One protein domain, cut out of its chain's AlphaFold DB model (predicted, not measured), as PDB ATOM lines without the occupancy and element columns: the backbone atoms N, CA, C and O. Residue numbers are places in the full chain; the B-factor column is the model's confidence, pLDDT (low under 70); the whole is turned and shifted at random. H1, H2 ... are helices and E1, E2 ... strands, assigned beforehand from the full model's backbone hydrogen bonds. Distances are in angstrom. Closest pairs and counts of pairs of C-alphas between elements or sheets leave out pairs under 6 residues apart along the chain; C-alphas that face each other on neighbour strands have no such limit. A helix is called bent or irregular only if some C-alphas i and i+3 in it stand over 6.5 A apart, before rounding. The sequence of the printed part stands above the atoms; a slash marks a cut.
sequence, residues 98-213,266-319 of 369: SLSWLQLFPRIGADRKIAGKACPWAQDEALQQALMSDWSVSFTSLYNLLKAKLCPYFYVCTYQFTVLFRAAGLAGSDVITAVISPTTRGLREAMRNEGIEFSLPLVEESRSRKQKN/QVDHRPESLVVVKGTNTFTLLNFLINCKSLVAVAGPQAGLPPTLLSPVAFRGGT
ATOM      1  N   SER A  98     -21.662 -15.712  27.413       93.00
ATOM      2  CA  SER A  98     -22.936 -16.345  27.755       93.00
ATOM      3  C   SER A  98     -24.050 -15.707  26.934       93.00
ATOM      4  O   SER A  98     -24.372 -14.538  27.126       93.00
ATOM      5  N   LEU A  99     -24.642 -16.479  26.022       89.81
ATOM      6  CA  LEU A  99     -25.778 -16.052  25.209       89.81
ATOM      7  C   LEU A  99     -27.018 -16.822  25.664       89.81
ATOM      8  O   LEU A  99     -27.101 -18.032  25.475       89.81
ATOM      9  N   SER A 100     -28.007 -16.137  26.238       85.44
ATOM     10  CA  SER A 100     -29.190 -16.796  26.818       85.44
ATOM     11  C   SER A 100     -29.991 -17.632  25.810       85.44
ATOM     12  O   SER A 100     -30.683 -18.572  26.190       85.44
ATOM     13  N   TRP A 101     -29.895 -17.305  24.520       82.88
ATOM     14  CA  TRP A 101     -30.564 -18.010  23.424       82.88
ATOM     15  C   TRP A 101     -29.712 -19.106  22.767       82.88
ATOM     16  O   TRP A 101     -30.224 -19.840  21.920       82.88
ATOM     17  N   LEU A 102     -28.425 -19.222  23.114       84.00
ATOM     18  CA  LEU A 102     -27.496 -20.142  22.462       84.00
ATOM     19  C   LEU A 102     -26.549 -20.788  23.474       84.00
ATOM     20  O   LEU A 102     -25.689 -20.145  24.069       84.00
ATOM     21  N   GLN A 103     -26.662 -22.108  23.609       83.19
ATOM     22  CA  GLN A 103     -25.747 -22.883  24.434       83.19
ATOM     23  C   GLN A 103     -24.375 -22.977  23.747       83.19
ATOM     24  O   GLN A 103     -24.218 -23.695  22.763       83.19
ATOM     25  N   LEU A 104     -23.383 -22.269  24.289       85.69
ATOM     26  CA  LEU A 104     -22.017 -22.243  23.752       85.69
ATOM     27  C   LEU A 104     -21.095 -23.311  24.345       85.69
ATOM     28  O   LEU A 104     -19.998 -23.509  23.844       85.69
ATOM     29  N   PHE A 105     -21.537 -24.041  25.367       87.88
ATOM     30  CA  PHE A 105     -20.782 -25.154  25.929       87.88
ATOM     31  C   PHE A 105     -21.686 -26.376  26.170       87.88
ATOM     32  O   PHE A 105     -22.768 -26.204  26.737       87.88
ATOM     33  N   PRO A 106     -21.268 -27.609  25.813       86.56
ATOM     34  CA  PRO A 106     -19.994 -27.971  25.172       86.56
ATOM     35  C   PRO A 106     -19.891 -27.454  23.729       86.56
ATOM     36  O   PRO A 106     -20.903 -27.333  23.055       86.56
ATOM     37  N   ARG A 107     -18.684 -27.132  23.243       85.94
ATOM     38  CA  ARG A 107     -18.491 -26.698  21.841       85.94
ATOM     39  C   ARG A 107     -18.467 -27.894  20.889       85.94
ATOM     40  O   ARG A 107     -19.147 -27.900  19.870       85.94
ATOM     41  N   ILE A 108     -17.736 -28.943  21.253       79.44
ATOM     42  CA  ILE A 108     -17.608 -30.160  20.448       79.44
ATOM     43  C   ILE A 108     -18.836 -31.052  20.693       79.44
ATOM     44  O   ILE A 108     -19.132 -31.418  21.831       79.44
ATOM     45  N   GLY A 109     -19.568 -31.393  19.629       67.81
ATOM     46  CA  GLY A 109     -20.709 -32.321  19.682       67.81
ATOM     47  C   GLY A 109     -22.065 -31.725  20.101       67.81
ATOM     48  O   GLY A 109     -23.034 -32.475  20.226       67.81
ATOM     49  N   ALA A 110     -22.178 -30.403  20.288       59.47
ATOM     50  CA  ALA A 110     -23.432 -29.740  20.685       59.47
ATOM     51  C   ALA A 110     -24.437 -29.473  19.548       59.47
ATOM     52  O   ALA A 110     -25.580 -29.097  19.818       59.47
ATOM     53  N   ASP A 111     -24.066 -29.722  18.289       56.00
ATOM     54  CA  ASP A 111     -24.841 -29.318  17.103       56.00
ATOM     55  C   ASP A 111     -26.221 -29.970  16.947       56.00
ATOM     56  O   ASP A 111     -27.051 -29.508  16.163       56.00
ATOM     57  N   ARG A 112     -26.530 -31.011  17.725       57.03
ATOM     58  CA  ARG A 112     -27.751 -31.808  17.526       57.03
ATOM     59  C   ARG A 112     -29.056 -31.035  17.750       57.03
ATOM     60  O   ARG A 112     -30.092 -31.483  17.279       57.03
ATOM     61  N   LYS A 113     -29.038 -29.907  18.473       57.09
ATOM     62  CA  LYS A 113     -30.264 -29.163  18.833       57.09
ATOM     63  C   LYS A 113     -30.569 -27.947  17.950       57.09
ATOM     64  O   LYS A 113     -31.681 -27.429  18.021       57.09
ATOM     65  N   ILE A 114     -29.601 -27.466  17.168       60.34
ATOM     66  CA  ILE A 114     -29.696 -26.185  16.431       60.34
ATOM     67  C   ILE A 114     -29.478 -26.378  14.919       60.34
ATOM     68  O   ILE A 114     -29.719 -25.460  14.136       60.34
ATOM     69  N   ALA A 115     -29.105 -27.588  14.491       57.53
ATOM     70  CA  ALA A 115     -29.003 -27.957  13.084       57.53
ATOM     71  C   ALA A 115     -30.259 -27.539  12.287       57.53
ATOM     72  O   ALA A 115     -31.383 -27.884  12.648       57.53
ATOM     73  N   GLY A 116     -30.054 -26.774  11.208       60.19
ATOM     74  CA  GLY A 116     -31.103 -26.342  10.277       60.19
ATOM     75  C   GLY A 116     -31.738 -24.974  10.553       60.19
ATOM     76  O   GLY A 116     -32.521 -24.510   9.729       60.19
ATOM     77  N   LYS A 117     -31.408 -24.294  11.661       68.75
ATOM     78  CA  LYS A 117     -31.851 -22.905  11.888       68.75
ATOM     79  C   LYS A 117     -30.887 -21.913  11.236       68.75
ATOM     80  O   LYS A 117     -29.672 -22.107  11.273       68.75
ATOM     81  N   ALA A 118     -31.429 -20.831  10.672       69.81
ATOM     82  CA  ALA A 118     -30.615 -19.708  10.219       69.81
ATOM     83  C   ALA A 118     -29.750 -19.196  11.382       69.81
ATOM     84  O   ALA A 118     -30.215 -19.137  12.523       69.81
ATOM     85  N   CYS A 119     -28.502 -18.838  11.084       81.25
ATOM     86  CA  CYS A 119     -27.535 -18.305  12.042       81.25
ATOM     87  C   CYS A 119     -27.218 -16.852  11.651       81.25
ATOM     88  O   CYS A 119     -26.209 -16.625  10.984       81.25
ATOM     89  N   PRO A 120     -28.072 -15.863  11.995       83.06
ATOM     90  CA  PRO A 120     -27.894 -14.478  11.549       83.06
ATOM     91  C   PRO A 120     -26.543 -13.886  11.966       83.06
ATOM     92  O   PRO A 120     -25.929 -13.142  11.211       83.06
ATOM     93  N   TRP A 121     -26.036 -14.293  13.134       87.50
ATOM     94  CA  TRP A 121     -24.739 -13.860  13.656       87.50
ATOM     95  C   TRP A 121     -23.547 -14.278  12.782       87.50
ATOM     96  O   TRP A 121     -22.491 -13.660  12.863       87.50
ATOM     97  N   ALA A 122     -23.691 -15.301  11.934       87.12
ATOM     98  CA  ALA A 122     -22.615 -15.760  11.057       87.12
ATOM     99  C   ALA A 122     -22.298 -14.762   9.926       87.12
ATOM    100  O   ALA A 122     -21.203 -14.806   9.375       87.12
ATOM    101  N   GLN A 123     -23.237 -13.870   9.589       87.44
ATOM    102  CA  GLN A 123     -23.092 -12.876   8.515       87.44
ATOM    103  C   GLN A 123     -22.845 -11.453   9.041       87.44
ATOM    104  O   GLN A 123     -22.495 -10.567   8.270       87.44
ATOM    105  N   ASP A 124     -23.030 -11.226  10.342       93.06
ATOM    106  CA  ASP A 124     -22.858  -9.917  10.971       93.06
ATOM    107  C   ASP A 124     -21.412  -9.734  11.454       93.06
ATOM    108  O   ASP A 124     -21.057 -10.092  12.580       93.06
ATOM    109  N   GLU A 125     -20.556  -9.183  10.591       93.44
ATOM    110  CA  GLU A 125     -19.147  -8.933  10.916       93.44
ATOM    111  C   GLU A 125     -18.978  -7.976  12.104       93.44
ATOM    112  O   GLU A 125     -18.085  -8.172  12.927       93.44
ATOM    113  N   ALA A 126     -19.842  -6.966  12.241       96.12
ATOM    114  CA  ALA A 126     -19.750  -5.996  13.330       96.12
ATOM    115  C   ALA A 126     -20.013  -6.663  14.686       96.12
ATOM    116  O   ALA A 126     -19.259  -6.450  15.643       96.12
ATOM    117  N   LEU A 127     -21.032  -7.526  14.756       94.38
ATOM    118  CA  LEU A 127     -21.311  -8.341  15.935       94.38
ATOM    119  C   LEU A 127     -20.146  -9.286  16.256       94.38
ATOM    120  O   LEU A 127     -19.738  -9.378  17.415       94.38
ATOM    121  N   GLN A 128     -19.595  -9.969  15.251       93.94
ATOM    122  CA  GLN A 128     -18.466 -10.887  15.446       93.94
ATOM    123  C   GLN A 128     -17.239 -10.162  16.002       93.94
ATOM    124  O   GLN A 128     -16.630 -10.637  16.962       93.94
ATOM    125  N   GLN A 129     -16.907  -8.990  15.455       94.62
ATOM    126  CA  GLN A 129     -15.799  -8.172  15.951       94.62
ATOM    127  C   GLN A 129     -16.048  -7.680  17.380       94.62
ATOM    128  O   GLN A 129     -15.140  -7.737  18.211       94.62
ATOM    129  N   ALA A 130     -17.273  -7.257  17.705       96.38
ATOM    130  CA  ALA A 130     -17.625  -6.844  19.061       96.38
ATOM    131  C   ALA A 130     -17.468  -7.997  20.071       96.38
ATOM    132  O   ALA A 130     -16.838  -7.819  21.115       96.38
ATOM    133  N   LEU A 131     -17.973  -9.192  19.739       95.50
ATOM    134  CA  LEU A 131     -17.858 -10.383  20.587       95.50
ATOM    135  C   LEU A 131     -16.405 -10.850  20.741       95.50
ATOM    136  O   LEU A 131     -15.994 -11.201  21.845       95.50
ATOM    137  N   MET A 132     -15.616 -10.846  19.663       96.00
ATOM    138  CA  MET A 132     -14.191 -11.194  19.715       96.00
ATOM    139  C   MET A 132     -13.380 -10.189  20.538       96.00
ATOM    140  O   MET A 132     -12.482 -10.589  21.284       96.00
ATOM    141  N   SER A 133     -13.697  -8.897  20.439       96.56
ATOM    142  CA  SER A 133     -13.056  -7.843  21.231       96.56
ATOM    143  C   SER A 133     -13.332  -8.025  22.728       96.56
ATOM    144  O   SER A 133     -12.394  -8.086  23.528       96.56
ATOM    145  N   ASP A 134     -14.599  -8.224  23.109       97.38
ATOM    146  CA  ASP A 134     -14.981  -8.463  24.508       97.38
ATOM    147  C   ASP A 134     -14.390  -9.777  25.058       97.38
ATOM    148  O   ASP A 134     -13.855  -9.828  26.173       97.38
ATOM    149  N   TRP A 135     -14.370 -10.826  24.232       97.94
ATOM    150  CA  TRP A 135     -13.718 -12.091  24.566       97.94
ATOM    151  C   TRP A 135     -12.213 -11.923  24.808       97.94
ATOM    152  O   TRP A 135     -11.689 -12.466  25.781       97.94
ATOM    153  N   SER A 136     -11.517 -11.139  23.982       97.94
ATOM    154  CA  SER A 136     -10.067 -10.906  24.108       97.94
ATOM    155  C   SER A 136      -9.719 -10.204  25.423       97.94
ATOM    156  O   SER A 136      -8.745 -10.557  26.099       97.94
ATOM    157  N   VAL A 137     -10.554  -9.246  25.834       98.19
ATOM    158  CA  VAL A 137     -10.437  -8.565  27.130       98.19
ATOM    159  C   VAL A 137     -10.668  -9.542  28.287       98.19
ATOM    160  O   VAL A 137      -9.902  -9.550  29.257       98.19
ATOM    161  N   SER A 138     -11.683 -10.399  28.177       98.44
ATOM    162  CA  SER A 138     -12.013 -11.419  29.180       98.44
ATOM    163  C   SER A 138     -10.913 -12.484  29.312       98.44
ATOM    164  O   SER A 138     -10.507 -12.833  30.424       98.44
ATOM    165  N   PHE A 139     -10.352 -12.947  28.192       98.50
ATOM    166  CA  PHE A 139      -9.247 -13.909  28.159       98.50
ATOM    167  C   PHE A 139      -7.965 -13.323  28.766       98.50
ATOM    168  O   PHE A 139      -7.326 -13.955  29.612       98.50
ATOM    169  N   THR A 140      -7.640 -12.073  28.430       98.25
ATOM    170  CA  THR A 140      -6.510 -11.352  29.039       98.25
ATOM    171  C   THR A 140      -6.704 -11.187  30.550       98.25
ATOM    172  O   THR A 140      -5.766 -11.383  31.326       98.25
ATOM    173  N   SER A 141      -7.930 -10.887  30.998       98.12
ATOM    174  CA  SER A 141      -8.261 -10.817  32.426       98.12
ATOM    175  C   SER A 141      -8.012 -12.148  33.143       98.12
ATOM    176  O   SER A 141      -7.438 -12.141  34.232       98.12
ATOM    177  N   LEU A 142      -8.411 -13.279  32.554       98.19
ATOM    178  CA  LEU A 142      -8.156 -14.610  33.120       98.19
ATOM    179  C   LEU A 142      -6.665 -14.920  33.219       98.19
ATOM    180  O   LEU A 142      -6.205 -15.398  34.257       98.19
ATOM    181  N   TYR A 143      -5.894 -14.600  32.180       98.38
ATOM    182  CA  TYR A 143      -4.447 -14.797  32.207       98.38
ATOM    183  C   TYR A 143      -3.771 -13.970  33.311       98.38
ATOM    184  O   TYR A 143      -2.878 -14.457  34.005       98.38
ATOM    185  N   ASN A 144      -4.234 -12.739  33.541       98.19
ATOM    186  CA  ASN A 144      -3.736 -11.907  34.636       98.19
ATOM    187  C   ASN A 144      -4.080 -12.488  36.015       98.19
ATOM    188  O   ASN A 144      -3.216 -12.498  36.893       98.19
ATOM    189  N   LEU A 145      -5.291 -13.026  36.201       97.44
ATOM    190  CA  LEU A 145      -5.673 -13.725  37.437       97.44
ATOM    191  C   LEU A 145      -4.811 -14.973  37.674       97.44
ATOM    192  O   LEU A 145      -4.380 -15.219  38.801       97.44
ATOM    193  N   LEU A 146      -4.516 -15.725  36.611       97.00
ATOM    194  CA  LEU A 146      -3.632 -16.891  36.648       97.00
ATOM    195  C   LEU A 146      -2.210 -16.497  37.073       97.00
ATOM    196  O   LEU A 146      -1.623 -17.114  37.962       97.00
ATOM    197  N   LYS A 147      -1.670 -15.425  36.480       96.88
ATOM    198  CA  LYS A 147      -0.348 -14.876  36.818       96.88
ATOM    199  C   LYS A 147      -0.286 -14.373  38.262       96.88
ATOM    200  O   LYS A 147       0.732 -14.562  38.925       96.88
ATOM    201  N   ALA A 148      -1.370 -13.777  38.753       96.50
ATOM    202  CA  ALA A 148      -1.508 -13.331  40.137       96.50
ATOM    203  C   ALA A 148      -1.802 -14.472  41.132       96.50
ATOM    204  O   ALA A 148      -1.924 -14.204  42.323       96.50
ATOM    205  N   LYS A 149      -1.921 -15.728  40.667       94.50
ATOM    206  CA  LYS A 149      -2.319 -16.903  41.468       94.50
ATOM    207  C   LYS A 149      -3.689 -16.763  42.150       94.50
ATOM    208  O   LYS A 149      -3.969 -17.452  43.123       94.50
ATOM    209  N   LEU A 150      -4.549 -15.895  41.620       94.88
ATOM    210  CA  LEU A 150      -5.933 -15.713  42.072       94.88
ATOM    211  C   LEU A 150      -6.912 -16.623  41.322       94.88
ATOM    212  O   LEU A 150      -8.040 -16.814  41.760       94.88
ATOM    213  N   CYS A 151      -6.485 -17.190  40.195       96.00
ATOM    214  CA  CYS A 151      -7.192 -18.249  39.492       96.00
ATOM    215  C   CYS A 151      -6.250 -19.456  39.373       96.00
ATOM    216  O   CYS A 151      -5.150 -19.289  38.842       96.00
ATOM    217  N   PRO A 152      -6.620 -20.649  39.872       95.25
ATOM    218  CA  PRO A 152      -5.741 -21.815  39.813       95.25
ATOM    219  C   PRO A 152      -5.620 -22.358  38.384       95.25
ATOM    220  O   PRO A 152      -4.543 -22.765  37.953       95.25
ATOM    221  N   TYR A 153      -6.709 -22.348  37.621       97.56
ATOM    222  CA  TYR A 153      -6.734 -22.814  36.242       97.56
ATOM    223  C   TYR A 153      -7.953 -22.265  35.509       97.56
ATOM    224  O   TYR A 153      -8.956 -21.931  36.131       97.56
ATOM    225  N   PHE A 154      -7.903 -22.239  34.183       98.25
ATOM    226  CA  PHE A 154      -9.072 -21.973  33.350       98.25
ATOM    227  C   PHE A 154      -8.937 -22.681  31.999       98.25
ATOM    228  O   PHE A 154      -7.840 -23.088  31.602       98.25
ATOM    229  N   TYR A 155     -10.052 -22.813  31.287       98.12
ATOM    230  CA  TYR A 155     -10.108 -23.464  29.984       98.12
ATOM    231  C   TYR A 155     -10.547 -22.505  28.881       98.12
ATOM    232  O   TYR A 155     -11.396 -21.643  29.095       98.12
ATOM    233  N   VAL A 156     -10.008 -22.714  27.683       97.81
ATOM    234  CA  VAL A 156     -10.461 -22.111  26.426       97.81
ATOM    235  C   VAL A 156     -10.969 -23.238  25.536       97.81
ATOM    236  O   VAL A 156     -10.188 -24.062  25.069       97.81
ATOM    237  N   CYS A 157     -12.277 -23.293  25.319       95.50
ATOM    238  CA  CYS A 157     -12.940 -24.329  24.538       95.50
ATOM    239  C   CYS A 157     -13.249 -23.791  23.140       95.50
ATOM    240  O   CYS A 157     -14.127 -22.941  22.976       95.50
ATOM    241  N   THR A 158     -12.542 -24.283  22.128       93.75
ATOM    242  CA  THR A 158     -12.812 -23.964  20.722       93.75
ATOM    243  C   THR A 158     -13.724 -25.031  20.112       93.75
ATOM    244  O   THR A 158     -14.158 -25.966  20.787       93.75
ATOM    245  N   TYR A 159     -14.049 -24.894  18.828       89.56
ATOM    246  CA  TYR A 159     -14.809 -25.914  18.101       89.56
ATOM    247  C   TYR A 159     -13.955 -27.134  17.694       89.56
ATOM    248  O   TYR A 159     -14.518 -28.150  17.298       89.56
ATOM    249  N   GLN A 160     -12.619 -27.054  17.797       89.19
ATOM    250  CA  GLN A 160     -11.691 -28.124  17.386       89.19
ATOM    251  C   GLN A 160     -10.831 -28.667  18.528       89.19
ATOM    252  O   GLN A 160     -10.445 -29.833  18.503       89.19
ATOM    253  N   PHE A 161     -10.508 -27.829  19.509       92.50
ATOM    254  CA  PHE A 161      -9.582 -28.159  20.584       92.50
ATOM    255  C   PHE A 161      -9.892 -27.391  21.863       92.50
ATOM    256  O   PHE A 161     -10.645 -26.418  21.877       92.50
ATOM    257  N   THR A 162      -9.298 -27.837  22.960       94.81
ATOM    258  CA  THR A 162      -9.376 -27.174  24.257       94.81
ATOM    259  C   THR A 162      -7.977 -26.830  24.737       94.81
ATOM    260  O   THR A 162      -7.048 -27.621  24.574       94.81
ATOM    261  N   VAL A 163      -7.837 -25.653  25.340       97.38
ATOM    262  CA  VAL A 163      -6.623 -25.230  26.037       97.38
ATOM    263  C   VAL A 163      -6.910 -25.164  27.529       97.38
ATOM    264  O   VAL A 163      -7.871 -24.516  27.928       97.38
ATOM    265  N   LEU A 164      -6.077 -25.790  28.350       97.94
ATOM    266  CA  LEU A 164      -6.078 -25.667  29.805       97.94
ATOM    267  C   LEU A 164      -4.873 -24.838  30.233       97.94
ATOM    268  O   LEU A 164      -3.739 -25.278  30.070       97.94
ATOM    269  N   PHE A 165      -5.115 -23.677  30.829       98.38
ATOM    270  CA  PHE A 165      -4.090 -22.882  31.494       98.38
ATOM    271  C   PHE A 165      -4.075 -23.191  32.992       98.38
ATOM    272  O   PHE A 165      -5.128 -23.205  33.624       98.38
ATOM    273  N   ARG A 166      -2.891 -23.409  33.574       97.38
ATOM    274  CA  ARG A 166      -2.697 -23.705  35.006       97.38
ATOM    275  C   ARG A 166      -1.675 -22.762  35.617       97.38
ATOM    276  O   ARG A 166      -0.630 -22.511  35.012       97.38
ATOM    277  N   ALA A 167      -1.968 -22.273  36.816       96.62
ATOM    278  CA  ALA A 167      -1.072 -21.406  37.556       96.62
ATOM    279  C   ALA A 167       0.183 -22.161  38.018       96.62
ATOM    280  O   ALA A 167       0.201 -23.386  38.158       96.62
ATOM    281  N   ALA A 168       1.243 -21.397  38.266       94.94
ATOM    282  CA  ALA A 168       2.472 -21.889  38.873       94.94
ATOM    283  C   ALA A 168       2.196 -22.526  40.248       94.94
ATOM    284  O   ALA A 168       1.538 -21.915  41.094       94.94
ATOM    285  N   GLY A 169       2.743 -23.718  40.482       89.44
ATOM    286  CA  GLY A 169       2.549 -24.527  41.688       89.44
ATOM    287  C   GLY A 169       1.521 -25.653  41.538       89.44
ATOM    288  O   GLY A 169       1.393 -26.473  42.441       89.44
ATOM    289  N   LEU A 170       0.801 -25.733  40.412       86.81
ATOM    290  CA  LEU A 170      -0.152 -26.814  40.144       86.81
ATOM    291  C   LEU A 170       0.449 -27.918  39.274       86.81
ATOM    292  O   LEU A 170       1.261 -27.668  38.382       86.81
ATOM    293  N   ALA A 171      -0.001 -29.153  39.520       81.94
ATOM    294  CA  ALA A 171       0.395 -30.347  38.770       81.94
ATOM    295  C   ALA A 171       1.926 -30.530  38.654       81.94
ATOM    296  O   ALA A 171       2.426 -30.962  37.617       81.94
ATOM    297  N   GLY A 172       2.665 -30.170  39.712       83.50
ATOM    298  CA  GLY A 172       4.118 -30.356  39.806       83.50
ATOM    299  C   GLY A 172       4.964 -29.377  38.985       83.50
ATOM    300  O   GLY A 172       6.166 -29.587  38.867       83.50
ATOM    301  N   SER A 173       4.367 -28.324  38.416       89.31
ATOM    302  CA  SER A 173       5.092 -27.279  37.682       89.31
ATOM    303  C   SER A 173       5.263 -26.030  38.539       89.31
ATOM    304  O   SER A 173       4.292 -25.522  39.096       89.31
ATOM    305  N   ASP A 174       6.474 -25.491  38.602       93.94
ATOM    306  CA  ASP A 174       6.815 -24.226  39.264       93.94
ATOM    307  C   ASP A 174       6.452 -22.987  38.424       93.94
ATOM    308  O   ASP A 174       6.340 -21.880  38.951       93.94
ATOM    309  N   VAL A 175       6.210 -23.178  37.127       96.56
ATOM    310  CA  VAL A 175       5.793 -22.141  36.175       96.56
ATOM    311  C   VAL A 175       4.355 -22.337  35.695       96.56
ATOM    312  O   VAL A 175       3.783 -23.423  35.816       96.56
ATOM    313  N   ILE A 176       3.781 -21.284  35.102       97.44
ATOM    314  CA  ILE A 176       2.502 -21.363  34.384       97.44
ATOM    315  C   ILE A 176       2.639 -22.362  33.233       97.44
ATOM    316  O   ILE A 176       3.646 -22.371  32.518       97.44
ATOM    317  N   THR A 177       1.617 -23.193  33.047       97.50
ATOM    318  CA  THR A 177       1.572 -24.161  31.945       97.50
ATOM    319  C   THR A 177       0.276 -24.034  31.166       97.50
ATOM    320  O   THR A 177      -0.771 -23.750  31.747       97.50
ATOM    321  N   ALA A 178       0.346 -24.266  29.859       98.00
ATOM    322  CA  ALA A 178      -0.815 -24.393  28.995       98.00
ATOM    323  C   ALA A 178      -0.778 -25.745  28.279       98.00
ATOM    324  O   ALA A 178       0.246 -26.120  27.706       98.00
ATOM    325  N   VAL A 179      -1.884 -26.481  28.330       96.81
ATOM    326  CA  VAL A 179      -2.040 -27.799  27.710       96.81
ATOM    327  C   VAL A 179      -3.093 -27.704  26.618       96.81
ATOM    328  O   VAL A 179      -4.204 -27.268  26.899       96.81
ATOM    329  N   ILE A 180      -2.766 -28.104  25.391       95.94
ATOM    330  CA  ILE A 180      -3.669 -28.024  24.235       95.94
ATOM    331  C   ILE A 180      -3.976 -29.435  23.744       95.94
ATOM    332  O   ILE A 180      -3.055 -30.215  23.498       95.94
ATOM    333  N   SER A 181      -5.262 -29.763  23.598       92.62
ATOM    334  CA  SER A 181      -5.695 -31.060  23.075       92.62
ATOM    335  C   SER A 181      -7.090 -31.018  22.422       92.62
ATOM    336  O   SER A 181      -7.991 -30.357  22.953       92.62
ATOM    337  N   PRO A 182      -7.306 -31.755  21.316       91.75
ATOM    338  CA  PRO A 182      -6.265 -32.303  20.439       91.75
ATOM    339  C   PRO A 182      -5.538 -31.195  19.658       91.75
ATOM    340  O   PRO A 182      -6.057 -30.091  19.521       91.75
ATOM    341  N   THR A 183      -4.359 -31.482  19.102       91.25
ATOM    342  CA  THR A 183      -3.693 -30.578  18.142       91.25
ATOM    343  C   THR A 183      -3.574 -31.201  16.755       91.25
ATOM    344  O   THR A 183      -3.629 -32.422  16.591       91.25
ATOM    345  N   THR A 184      -3.409 -30.342  15.751       91.25
ATOM    346  CA  THR A 184      -3.087 -30.719  14.371       91.25
ATOM    347  C   THR A 184      -1.692 -30.241  14.008       91.25
ATOM    348  O   THR A 184      -1.173 -29.295  14.616       91.25
ATOM    349  N   ARG A 185      -1.092 -30.839  12.977       87.69
ATOM    350  CA  ARG A 185       0.180 -30.372  12.419       87.69
ATOM    351  C   ARG A 185       0.135 -28.882  12.072       87.69
ATOM    352  O   ARG A 185       1.035 -28.155  12.477       87.69
ATOM    353  N   GLY A 186      -0.928 -28.420  11.410       90.50
ATOM    354  CA  GLY A 186      -1.075 -27.012  11.025       90.50
ATOM    355  C   GLY A 186      -1.085 -26.058  12.223       90.50
ATOM    356  O   GLY A 186      -0.410 -25.031  12.194       90.50
ATOM    357  N   LEU A 187      -1.772 -26.419  13.314       91.38
ATOM    358  CA  LEU A 187      -1.751 -25.626  14.550       91.38
ATOM    359  C   LEU A 187      -0.346 -25.596  15.169       91.38
ATOM    360  O   LEU A 187       0.135 -24.538  15.567       91.38
ATOM    361  N   ARG A 188       0.327 -26.750  15.217       93.38
ATOM    362  CA  ARG A 188       1.692 -26.877  15.747       93.38
ATOM    363  C   ARG A 188       2.712 -26.077  14.933       93.38
ATOM    364  O   ARG A 188       3.606 -25.467  15.511       93.38
ATOM    365  N   GLU A 189       2.585 -26.060  13.611       92.50
ATOM    366  CA  GLU A 189       3.425 -25.249  12.723       92.50
ATOM    367  C   GLU A 189       3.161 -23.755  12.898       92.50
ATOM    368  O   GLU A 189       4.115 -22.997  13.054       92.50
ATOM    369  N   ALA A 190       1.894 -23.340  12.967       93.56
ATOM    370  CA  ALA A 190       1.539 -21.947  13.236       93.56
ATOM    371  C   ALA A 190       2.115 -21.462  14.577       93.56
ATOM    372  O   ALA A 190       2.698 -20.385  14.639       93.56
ATOM    373  N   MET A 191       2.045 -22.291  15.623       94.88
ATOM    374  CA  MET A 191       2.660 -21.984  16.917       94.88
ATOM    375  C   MET A 191       4.185 -21.829  16.819       94.88
ATOM    376  O   MET A 191       4.733 -20.877  17.371       94.88
ATOM    377  N   ARG A 192       4.879 -22.720  16.094       94.94
ATOM    378  CA  ARG A 192       6.336 -22.611  15.885       94.94
ATOM    379  C   ARG A 192       6.723 -21.353  15.115       94.94
ATOM    380  O   ARG A 192       7.725 -20.732  15.451       94.94
ATOM    381  N   ASN A 193       5.933 -20.974  14.112       94.06
ATOM    382  CA  ASN A 193       6.181 -19.774  13.312       94.06
ATOM    383  C   ASN A 193       6.066 -18.486  14.145       94.06
ATOM    384  O   ASN A 193       6.776 -17.523  13.879       94.06
ATOM    385  N   GLU A 194       5.235 -18.501  15.186       93.31
ATOM    386  CA  GLU A 194       5.087 -17.417  16.169       93.31
ATOM    387  C   GLU A 194       6.123 -17.495  17.308       93.31
ATOM    388  O   GLU A 194       6.036 -16.769  18.298       93.31
ATOM    389  N   GLY A 195       7.105 -18.398  17.199       92.62
ATOM    390  CA  GLY A 195       8.161 -18.576  18.194       92.62
ATOM    391  C   GLY A 195       7.695 -19.236  19.494       92.62
ATOM    392  O   GLY A 195       8.361 -19.093  20.517       92.62
ATOM    393  N   ILE A 196       6.560 -19.942  19.488       96.25
ATOM    394  CA  ILE A 196       6.054 -20.644  20.672       96.25
ATOM    395  C   ILE A 196       6.738 -22.003  20.780       96.25
ATOM    396  O   ILE A 196       6.480 -22.920  19.995       96.25
ATOM    397  N   GLU A 197       7.560 -22.154  21.811       95.31
ATOM    398  CA  GLU A 197       8.166 -23.437  22.151       95.31
ATOM    399  C   GLU A 197       7.196 -24.324  22.935       95.31
ATOM    400  O   GLU A 197       6.502 -23.881  23.860       95.31
ATOM    401  N   PHE A 198       7.159 -25.607  22.578       95.12
ATOM    402  CA  PHE A 198       6.292 -26.583  23.222       95.12
ATOM    403  C   PHE A 198       6.864 -28.002  23.175       95.12
ATOM    404  O   PHE A 198       7.750 -28.306  22.380       95.12
ATOM    405  N   SER A 199       6.311 -28.876  24.017       92.88
ATOM    406  CA  SER A 199       6.659 -30.304  24.107       92.88
ATOM    407  C   SER A 199       5.458 -31.200  23.797       92.88
ATOM    408  O   SER A 199       4.307 -30.773  23.947       92.88
ATOM    409  N   LEU A 200       5.729 -32.437  23.366       91.25
ATOM    410  CA  LEU A 200       4.733 -33.481  23.081       91.25
ATOM    411  C   LEU A 200       4.984 -34.675  24.022       91.25
ATOM    412  O   LEU A 200       5.556 -35.685  23.598       91.25
ATOM    413  N   PRO A 201       4.584 -34.584  25.304       85.94
ATOM    414  CA  PRO A 201       5.033 -35.515  26.342       85.94
ATOM    415  C   PRO A 201       4.676 -36.978  26.045       85.94
ATOM    416  O   PRO A 201       5.484 -37.870  26.270       85.94
ATOM    417  N   LEU A 202       3.504 -37.236  25.464       81.81
ATOM    418  CA  LEU A 202       3.042 -38.600  25.171       81.81
ATOM    419  C   LEU A 202       3.802 -39.251  23.996       81.81
ATOM    420  O   LEU A 202       3.942 -40.475  23.921       81.81
ATOM    421  N   VAL A 203       4.353 -38.441  23.085       80.12
ATOM    422  CA  VAL A 203       5.232 -38.920  22.004       80.12
ATOM    423  C   VAL A 203       6.648 -39.166  22.533       80.12
ATOM    424  O   VAL A 203       7.293 -40.148  22.167       80.12
ATOM    425  N   GLU A 204       7.137 -38.304  23.420       78.06
ATOM    426  CA  GLU A 204       8.446 -38.459  24.066       78.06
ATOM    427  C   GLU A 204       8.484 -39.697  24.987       78.06
ATOM    428  O   GLU A 204       9.440 -40.482  24.952       78.06
ATOM    429  N   GLU A 205       7.412 -39.952  25.741       70.81
ATOM    430  CA  GLU A 205       7.265 -41.151  26.574       70.81
ATOM    431  C   GLU A 205       7.205 -42.441  25.746       70.81
ATOM    432  O   GLU A 205       7.879 -43.420  26.068       70.81
ATOM    433  N   SER A 206       6.446 -42.463  24.648       66.69
ATOM    434  CA  SER A 206       6.364 -43.657  23.794       66.69
ATOM    435  C   SER A 206       7.700 -43.984  23.117       66.69
ATOM    436  O   SER A 206       8.061 -45.160  23.015       66.69
ATOM    437  N   ARG A 207       8.481 -42.967  22.724       70.31
ATOM    438  CA  ARG A 207       9.849 -43.149  22.205       70.31
ATOM    439  C   ARG A 207      10.803 -43.680  23.271       70.31
ATOM    440  O   ARG A 207      11.479 -44.674  23.024       70.31
ATOM    441  N   SER A 208      10.816 -43.078  24.460       64.12
ATOM    442  CA  SER A 208      11.691 -43.523  25.554       64.12
ATOM    443  C   SER A 208      11.349 -44.934  26.052       64.12
ATOM    444  O   SER A 208      12.249 -45.701  26.387       64.12
ATOM    445  N   ARG A 209      10.068 -45.330  26.031       67.25
ATOM    446  CA  ARG A 209       9.638 -46.697  26.361       67.25
ATOM    447  C   ARG A 209      10.064 -47.720  25.305       67.25
ATOM    448  O   ARG A 209      10.510 -48.801  25.675       67.25
ATOM    449  N   LYS A 210       9.983 -47.380  24.011       65.06
ATOM    450  CA  LYS A 210      10.519 -48.229  22.928       65.06
ATOM    451  C   LYS A 210      12.036 -48.397  23.042       65.06
ATOM    452  O   LYS A 210      12.522 -49.513  22.916       65.06
ATOM    453  N   GLN A 211      12.754 -47.321  23.363       57.88
ATOM    454  CA  GLN A 211      14.211 -47.335  23.498       57.88
ATOM    455  C   GLN A 211      14.687 -48.153  24.718       57.88
ATOM    456  O   GLN A 211      15.631 -48.932  24.611       57.88
ATOM    457  N   LYS A 212      13.971 -48.078  25.851       55.75
ATOM    458  CA  LYS A 212      14.237 -48.931  27.027       55.75
ATOM    459  C   LYS A 212      13.930 -50.413  26.789       55.75
ATOM    460  O   LYS A 212      14.612 -51.261  27.348       55.75
ATOM    461  N   ASN A 213      12.934 -50.733  25.962       53.38
ATOM    462  CA  ASN A 213      12.634 -52.123  25.606       53.38
ATOM    463  C   ASN A 213      13.646 -52.718  24.611       53.38
ATOM    464  O   ASN A 213      13.841 -53.927  24.622       53.38
ATOM    465  N   GLN A 266       0.366 -38.449  11.552       60.78
ATOM    466  CA  GLN A 266      -0.263 -39.623  12.186       60.78
ATOM    467  C   GLN A 266      -0.715 -39.393  13.635       60.78
ATOM    468  O   GLN A 266      -1.570 -40.125  14.133       60.78
ATOM    469  N   VAL A 267      -0.144 -38.395  14.309       70.69
ATOM    470  CA  VAL A 267      -0.472 -38.052  15.698       70.69
ATOM    471  C   VAL A 267      -1.698 -37.132  15.778       70.69
ATOM    472  O   VAL A 267      -2.307 -37.017  16.840       70.69
ATOM    473  N   ASP A 268      -2.097 -36.496  14.675       79.06
ATOM    474  CA  ASP A 268      -3.177 -35.506  14.655       79.06
ATOM    475  C   ASP A 268      -4.502 -36.075  15.168       79.06
ATOM    476  O   ASP A 268      -4.886 -37.205  14.870       79.06
ATOM    477  N   HIS A 269      -5.205 -35.272  15.971       69.75
ATOM    478  CA  HIS A 269      -6.478 -35.637  16.603       69.75
ATOM    479  C   HIS A 269      -6.441 -36.844  17.557       69.75
ATOM    480  O   HIS A 269      -7.488 -37.228  18.083       69.75
ATOM    481  N   ARG A 270      -5.262 -37.409  17.843       76.62
ATOM    482  CA  ARG A 270      -5.091 -38.467  18.845       76.62
ATOM    483  C   ARG A 270      -4.682 -37.898  20.206       76.62
ATOM    484  O   ARG A 270      -4.197 -36.762  20.258       76.62
ATOM    485  N   PRO A 271      -4.836 -38.649  21.314       73.94
ATOM    486  CA  PRO A 271      -4.368 -38.211  22.628       73.94
ATOM    487  C   PRO A 271      -2.898 -37.781  22.615       73.94
ATOM    488  O   PRO A 271      -2.545 -36.797  23.259       73.94
ATOM    489  N   GLU A 272      -2.062 -38.445  21.813       83.00
ATOM    490  CA  GLU A 272      -0.631 -38.170  21.688       83.00
ATOM    491  C   GLU A 272      -0.321 -36.792  21.074       83.00
ATOM    492  O   GLU A 272       0.793 -36.296  21.221       83.00
ATOM    493  N   SER A 273      -1.306 -36.133  20.446       87.19
ATOM    494  CA  SER A 273      -1.190 -34.748  19.962       87.19
ATOM    495  C   SER A 273      -1.201 -33.700  21.072       87.19
ATOM    496  O   SER A 273      -1.141 -32.507  20.772       87.19
ATOM    497  N   LEU A 274      -1.298 -34.105  22.339       91.62
ATOM    498  CA  LEU A 274      -1.293 -33.190  23.471       91.62
ATOM    499  C   LEU A 274      -0.005 -32.363  23.494       91.62
ATOM    500  O   LEU A 274       1.097 -32.897  23.612       91.62
ATOM    501  N   VAL A 275      -0.170 -31.047  23.418       95.06
ATOM    502  CA  VAL A 275       0.922 -30.074  23.443       95.06
ATOM    503  C   VAL A 275       0.995 -29.426  24.817       95.06
ATOM    504  O   VAL A 275      -0.029 -28.996  25.349       95.06
ATOM    505  N   VAL A 276       2.203 -29.309  25.375       96.56
ATOM    506  CA  VAL A 276       2.455 -28.574  26.623       96.56
ATOM    507  C   VAL A 276       3.388 -27.394  26.371       96.56
ATOM    508  O   VAL A 276       4.538 -27.573  25.967       96.56
ATOM    509  N   VAL A 277       2.892 -26.196  26.676       97.31
ATOM    510  CA  VAL A 277       3.617 -24.916  26.664       97.31
ATOM    511  C   VAL A 277       3.894 -24.497  28.109       97.31
ATOM    512  O   VAL A 277       3.024 -24.643  28.973       97.31
ATOM    513  N   LYS A 278       5.090 -23.979  28.399       96.44
ATOM    514  CA  LYS A 278       5.512 -23.619  29.765       96.44
ATOM    515  C   LYS A 278       6.129 -22.223  29.838       96.44
ATOM    516  O   LYS A 278       6.745 -21.756  28.883       96.44
ATOM    517  N   GLY A 279       6.014 -21.594  31.006       94.25
ATOM    518  CA  GLY A 279       6.740 -20.368  31.337       94.25
ATOM    519  C   GLY A 279       6.310 -19.171  30.491       94.25
ATOM    520  O   GLY A 279       5.126 -18.948  30.270       94.25
ATOM    521  N   THR A 280       7.268 -18.378  30.020       92.94
ATOM    522  CA  THR A 280       7.006 -17.150  29.246       92.94
ATOM    523  C   THR A 280       6.264 -17.410  27.933       92.94
ATOM    524  O   THR A 280       5.448 -16.581  27.529       92.94
ATOM    525  N   ASN A 281       6.448 -18.588  27.325       96.06
ATOM    526  CA  ASN A 281       5.752 -18.999  26.103       96.06
ATOM    527  C   ASN A 281       4.222 -19.042  26.261       96.06
ATOM    528  O   ASN A 281       3.505 -18.933  25.268       96.06
ATOM    529  N   THR A 282       3.682 -19.150  27.484       96.94
ATOM    530  CA  THR A 282       2.222 -19.127  27.687       96.94
ATOM    531  C   THR A 282       1.613 -17.752  27.418       96.94
ATOM    532  O   THR A 282       0.449 -17.672  27.034       96.94
ATOM    533  N   PHE A 283       2.388 -16.672  27.579       96.56
ATOM    534  CA  PHE A 283       1.948 -15.327  27.204       96.56
ATOM    535  C   PHE A 283       1.978 -15.134  25.684       96.56
ATOM    536  O   PHE A 283       1.049 -14.569  25.113       96.56
ATOM    537  N   THR A 284       3.000 -15.663  25.007       97.25
ATOM    538  CA  THR A 284       3.032 -15.694  23.537       97.25
ATOM    539  C   THR A 284       1.861 -16.507  22.990       97.25
ATOM    540  O   THR A 284       1.182 -16.056  22.073       97.25
ATOM    541  N   LEU A 285       1.533 -17.643  23.620       97.69
ATOM    542  CA  LEU A 285       0.351 -18.438  23.286       97.69
ATOM    543  C   LEU A 285      -0.959 -17.657  23.474       97.69
ATOM    544  O   LEU A 285      -1.830 -17.743  22.614       97.69
ATOM    545  N   LEU A 286      -1.111 -16.894  24.563       97.62
ATOM    546  CA  LEU A 286      -2.266 -16.006  24.769       97.62
ATOM    547  C   LEU A 286      -2.434 -15.051  23.577       97.62
ATOM    548  O   LEU A 286      -3.515 -14.988  22.994       97.62
ATOM    549  N   ASN A 287      -1.363 -14.353  23.190       96.62
ATOM    550  CA  ASN A 287      -1.390 -13.397  22.079       96.62
ATOM    551  C   ASN A 287      -1.646 -14.081  20.733       96.62
ATOM    552  O   ASN A 287      -2.422 -13.570  19.927       96.62
ATOM    553  N   PHE A 288      -1.039 -15.247  20.499       96.69
ATOM    554  CA  PHE A 288      -1.307 -16.056  19.316       96.69
ATOM    555  C   PHE A 288      -2.789 -16.403  19.224       96.69
ATOM    556  O   PHE A 288      -3.415 -16.133  18.206       96.69
ATOM    557  N   LEU A 289      -3.369 -16.938  20.301       96.75
ATOM    558  CA  LEU A 289      -4.780 -17.306  20.341       96.75
ATOM    559  C   LEU A 289      -5.672 -16.079  20.097       96.75
ATOM    560  O   LEU A 289      -6.555 -16.145  19.254       96.75
ATOM    561  N   ILE A 290      -5.409 -14.933  20.729       95.62
ATOM    562  CA  ILE A 290      -6.197 -13.707  20.500       95.62
ATOM    563  C   ILE A 290      -6.244 -13.304  19.017       95.62
ATOM    564  O   ILE A 290      -7.289 -12.881  18.527       95.62
ATOM    565  N   ASN A 291      -5.144 -13.493  18.290       93.12
ATOM    566  CA  ASN A 291      -5.026 -13.101  16.884       93.12
ATOM    567  C   ASN A 291      -5.296 -14.250  15.891       93.12
ATOM    568  O   ASN A 291      -5.252 -14.058  14.672       93.12
ATOM    569  N   CYS A 292      -5.585 -15.457  16.382       90.31
ATOM    570  CA  CYS A 292      -5.709 -16.653  15.561       90.31
ATOM    571  C   CYS A 292      -7.109 -16.755  14.936       90.31
ATOM    572  O   CYS A 292      -8.079 -17.175  15.570       90.31
ATOM    573  N   LYS A 293      -7.209 -16.431  13.640       84.94
ATOM    574  CA  LYS A 293      -8.476 -16.479  12.885       84.94
ATOM    575  C   LYS A 293      -9.125 -17.869  12.857       84.94
ATOM    576  O   LYS A 293     -10.345 -17.963  12.797       84.94
ATOM    577  N   SER A 294      -8.336 -18.942  12.937       86.12
ATOM    578  CA  SER A 294      -8.844 -20.321  12.924       86.12
ATOM    579  C   SER A 294      -9.433 -20.789  14.260       86.12
ATOM    580  O   SER A 294      -9.855 -21.936  14.359       86.12
ATOM    581  N   LEU A 295      -9.473 -19.947  15.301       88.31
ATOM    582  CA  LEU A 295     -10.165 -20.285  16.553       88.31
ATOM    583  C   LEU A 295     -11.685 -20.258  16.444       88.31
ATOM    584  O   LEU A 295     -12.377 -20.908  17.234       88.31
ATOM    585  N   VAL A 296     -12.195 -19.480  15.496       91.81
ATOM    586  CA  VAL A 296     -13.622 -19.269  15.290       91.81
ATOM    587  C   VAL A 296     -14.094 -20.190  14.176       91.81
ATOM    588  O   VAL A 296     -13.451 -20.311  13.135       91.81
ATOM    589  N   ALA A 297     -15.225 -20.861  14.396       90.44
ATOM    590  CA  ALA A 297     -15.810 -21.705  13.367       90.44
ATOM    591  C   ALA A 297     -16.242 -20.839  12.174       90.44
ATOM    592  O   ALA A 297     -16.808 -19.762  12.351       90.44
ATOM    593  N   VAL A 298     -15.997 -21.320  10.957       87.75
ATOM    594  CA  VAL A 298     -16.403 -20.617   9.725       87.75
ATOM    595  C   VAL A 298     -17.855 -20.939   9.354       87.75
ATOM    596  O   VAL A 298     -18.528 -20.150   8.702       87.75
ATOM    597  N   ALA A 299     -18.360 -22.096   9.787       85.50
ATOM    598  CA  ALA A 299     -19.690 -22.587   9.450       85.50
ATOM    599  C   ALA A 299     -20.370 -23.267  10.647       85.50
ATOM    600  O   ALA A 299     -19.724 -23.642  11.627       85.50
ATOM    601  N   GLY A 300     -21.688 -23.429  10.537       84.62
ATOM    602  CA  GLY A 300     -22.532 -24.065  11.545       84.62
ATOM    603  C   GLY A 300     -23.027 -23.116  12.648       84.62
ATOM    604  O   GLY A 300     -22.783 -21.910  12.601       84.62
ATOM    605  N   PRO A 301     -23.723 -23.648  13.666       83.44
ATOM    606  CA  PRO A 301     -24.318 -22.867  14.756       83.44
ATOM    607  C   PRO A 301     -23.330 -22.016  15.565       83.44
ATOM    608  O   PRO A 301     -23.724 -21.057  16.219       83.44
ATOM    609  N   GLN A 302     -22.042 -22.354  15.531       87.56
ATOM    610  CA  GLN A 302     -20.983 -21.630  16.242       87.56
ATOM    611  C   GLN A 302     -20.214 -20.655  15.340       87.56
ATOM    612  O   GLN A 302     -19.232 -20.064  15.796       87.56
ATOM    613  N   ALA A 303     -20.630 -20.500  14.077       90.12
ATOM    614  CA  ALA A 303     -19.932 -19.675  13.101       90.12
ATOM    615  C   ALA A 303     -19.797 -18.226  13.575       90.12
ATOM    616  O   ALA A 303     -20.771 -17.646  14.046       90.12
ATOM    617  N   GLY A 304     -18.601 -17.650  13.472       90.75
ATOM    618  CA  GLY A 304     -18.350 -16.264  13.881       90.75
ATOM    619  C   GLY A 304     -18.314 -16.021  15.399       90.75
ATOM    620  O   GLY A 304     -18.007 -14.915  15.831       90.75
ATOM    621  N   LEU A 305     -18.601 -17.030  16.230       93.31
ATOM    622  CA  LEU A 305     -18.636 -16.871  17.685       93.31
ATOM    623  C   LEU A 305     -17.294 -17.244  18.329       93.31
ATOM    624  O   LEU A 305     -16.765 -18.327  18.031       93.31
ATOM    625  N   PRO A 306     -16.785 -16.426  19.273       95.56
ATOM    626  CA  PRO A 306     -15.524 -16.691  19.956       95.56
ATOM    627  C   PRO A 306     -15.541 -18.028  20.722       95.56
ATOM    628  O   PRO A 306     -16.615 -18.555  21.053       95.56
ATOM    629  N   PRO A 307     -14.358 -18.583  21.042       95.94
ATOM    630  CA  PRO A 307     -14.227 -19.719  21.949       95.94
ATOM    631  C   PRO A 307     -14.868 -19.463  23.317       95.94
ATOM    632  O   PRO A 307     -14.945 -18.331  23.790       95.94
ATOM    633  N   THR A 308     -15.272 -20.526  24.004       96.81
ATOM    634  CA  THR A 308     -15.842 -20.413  25.349       96.81
ATOM    635  C   THR A 308     -14.757 -20.514  26.414       96.81
ATOM    636  O   THR A 308     -14.046 -21.512  26.498       96.81
ATOM    637  N   LEU A 309     -14.652 -19.488  27.249       98.31
ATOM    638  CA  LEU A 309     -13.815 -19.449  28.440       98.31
ATOM    639  C   LEU A 309     -14.569 -20.075  29.612       98.31
ATOM    640  O   LEU A 309     -15.734 -19.737  29.833       98.31
ATOM    641  N   LEU A 310     -13.905 -20.949  30.368       97.62
ATOM    642  CA  LEU A 310     -14.432 -21.551  31.595       97.62
ATOM    643  C   LEU A 310     -13.447 -21.355  32.742       97.62
ATOM    644  O   LEU A 310     -12.261 -21.634  32.579       97.62
ATOM    645  N   SER A 311     -13.927 -20.938  33.909       97.31
ATOM    646  CA  SER A 311     -13.085 -20.677  35.081       97.31
ATOM    647  C   SER A 311     -13.801 -21.058  36.383       97.31
ATOM    648  O   SER A 311     -15.012 -20.850  36.481       97.31
ATOM    649  N   PRO A 312     -13.086 -21.571  37.404       95.38
ATOM    650  CA  PRO A 312     -13.629 -21.769  38.747       95.38
ATOM    651  C   PRO A 312     -13.722 -20.460  39.550       95.38
ATOM    652  O   PRO A 312     -14.274 -20.454  40.642       95.38
ATOM    653  N   VAL A 313     -13.164 -19.357  39.038       95.75
ATOM    654  CA  VAL A 313     -13.133 -18.043  39.699       95.75
ATOM    655  C   VAL A 313     -13.755 -16.987  38.795       95.75
ATOM    656  O   VAL A 313     -13.615 -17.056  37.571       95.75
ATOM    657  N   ALA A 314     -14.409 -15.999  39.407       96.62
ATOM    658  CA  ALA A 314     -14.985 -14.854  38.716       96.62
ATOM    659  C   ALA A 314     -13.931 -14.081  37.913       96.62
ATOM    660  O   ALA A 314     -12.799 -13.877  38.354       96.62
ATOM    661  N   PHE A 315     -14.317 -13.618  36.730       96.88
ATOM    662  CA  PHE A 315     -13.454 -12.850  35.841       96.88
ATOM    663  C   PHE A 315     -14.277 -11.841  35.042       96.88
ATOM    664  O   PHE A 315     -15.503 -11.938  34.963       96.88
ATOM    665  N   ARG A 316     -13.605 -10.852  34.446       96.94
ATOM    666  CA  ARG A 316     -14.262  -9.834  33.618       96.94
ATOM    667  C   ARG A 316     -15.020 -10.494  32.461       96.94
ATOM    668  O   ARG A 316     -14.454 -11.343  31.788       96.94
ATOM    669  N   GLY A 317     -16.284 -10.119  32.264       95.00
ATOM    670  CA  GLY A 317     -17.167 -10.705  31.244       95.00
ATOM    671  C   GLY A 317     -17.738 -12.083  31.613       95.00
ATOM    672  O   GLY A 317     -18.700 -12.536  30.990       95.00
ATOM    673  N   GLY A 318     -17.198 -12.743  32.642       96.38
ATOM    674  CA  GLY A 318     -17.677 -14.031  33.126       96.38
ATOM    675  C   GLY A 318     -19.119 -13.955  33.616       96.38
ATOM    676  O   GLY A 318     -19.475 -13.104  34.428       96.38
ATOM    677  N   THR A 319     -19.946 -14.885  33.151       96.56
ATOM    678  CA  THR A 319     -21.299 -15.108  33.664       96.56
ATOM    679  C   THR A 319     -21.310 -16.377  34.501       96.56
ATOM    680  O   THR A 319     -20.835 -17.422  34.054       96.56
TER     681      THR A 319
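This is residues 98 to 213 and 266 to 319 of the 369 residues of the protein "DNA replication fork stabilization factor DONSON" of Meleagris gallopavo (UniProt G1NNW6). One twisted antiparallel sheet of five strands has two helices, H2 and H5, side by side over one face and no named helix over the other; H4 starts near strand E4 and leads away from the body, and its residues 207 to 213 stick out as an arm. H3 is off the sheet, near H5, while the short H1 and loops such as residues 297 to 303 lie at the end of the domain far from H4. The printed part has 170 residues, with five named helices and five named strands in the order H1 H2 E1 E2 E3 H3 H4 E4 H5 E5, and the sheet runs E4 - E3 - E2 - E1 - E5. The class is mixed, helices and strands, though under half of the residues, 83, are in named elements. The whole is compact, with a radius of gyration of the C-alphas of 17.0 A and spans of 56 by 38 by 28 A.

Start at Ser 98 and pass residues 98 to 109, which hold no named element, to H1, residues 110 to 113, which is not on the sheet. Next look at H2, residues 125 to 147, which is on the sheet at a height of 10.2 A. Then come E1, residues 153 to 157, E2, residues 162 to 166, and E3, residues 177 to 181: a meander, each strand the antiparallel neighbour of the one before, with hairpins E1 and E2, E2 and E3. Between E1 and E2 find N 156 and O 163 at 2.8 A; between E2 and E3, N 164 and O 179 at 2.8 A. H2 runs along the strands, at 16 degrees to E1 on the local plane, and its closest C-alpha to E1 is that of Leu 146, 6.7 A from that of Tyr 153. H3, residues 185 to 193, is not on the sheet. H4, residues 201 to 213, is only just not on it, with 4 pairs of C-alphas within 10 A. Past the cut, E4, residues 275 to 278, is the edge strand antiparallel to E3, with N 277 and O 178 at 2.8 A; the closest C-alphas of H4 and E4 are those of Pro 201 and Val 276, 7.4 A apart. H5, residues 281 to 291, is on the same face of the sheet as H2, making two layers, helices on one face of a sheet; its height is 10.3 A. H5 lies over E3, and only just runs slantwise to the strands, at 30.5 degrees to E3 on the local plane. H2 and H5 only just touch, with 3 pairs of C-alphas within 8 A, made by residues 136 to 143 of H2; the closest are those of Ser 136 and Ile 290, 6.0 A, at a shallow tilt of 13 degrees, opposite ways. H3 and H5 are close but not clearly touching, the C-alphas of Met 191 and Phe 288 being closest at 7.5 A. E5, residues 308 to 311, is the other edge strand, antiparallel to E1, with N 310 and O 155 at 2.9 A. Every O i to N i+4 pair is within hydrogen-bond range in H2, H3, H4 and H5; H1 is too short for such a pair.

Find C-alpha 110 at (-23.432, -29.740, 20.685), where H1 begins; it is irregular, 7.1 A from C-alpha 110 to C-alpha 113. H2 starts at C-alpha 125, (-19.147, -8.933, 10.916), and runs 32.6 A. E1, E2 and E3 measure 13.3, 13.1 and 13.4 A, H3 12.2 A and H4 18.3 A. E4 spans 10.1 A, H5 15.4 A, and E5 10.1 A, ending at C-alpha 311, (-13.085, -20.677, 35.081).

The two C-alphas farthest apart are those of Ala 126 and Asn 213, 57.7 A. Residues 214 to 265 are not printed, and C-alphas 213 and 266 are 22.4 A apart across that cut. The links H1 to H2 and H5 to E5 are long, with 11 and 16 residues. The mean pLDDT of the printed part is 88.7; look for values under 70 at residues 109 to 118, 206, 208 to 213, 266 and 269.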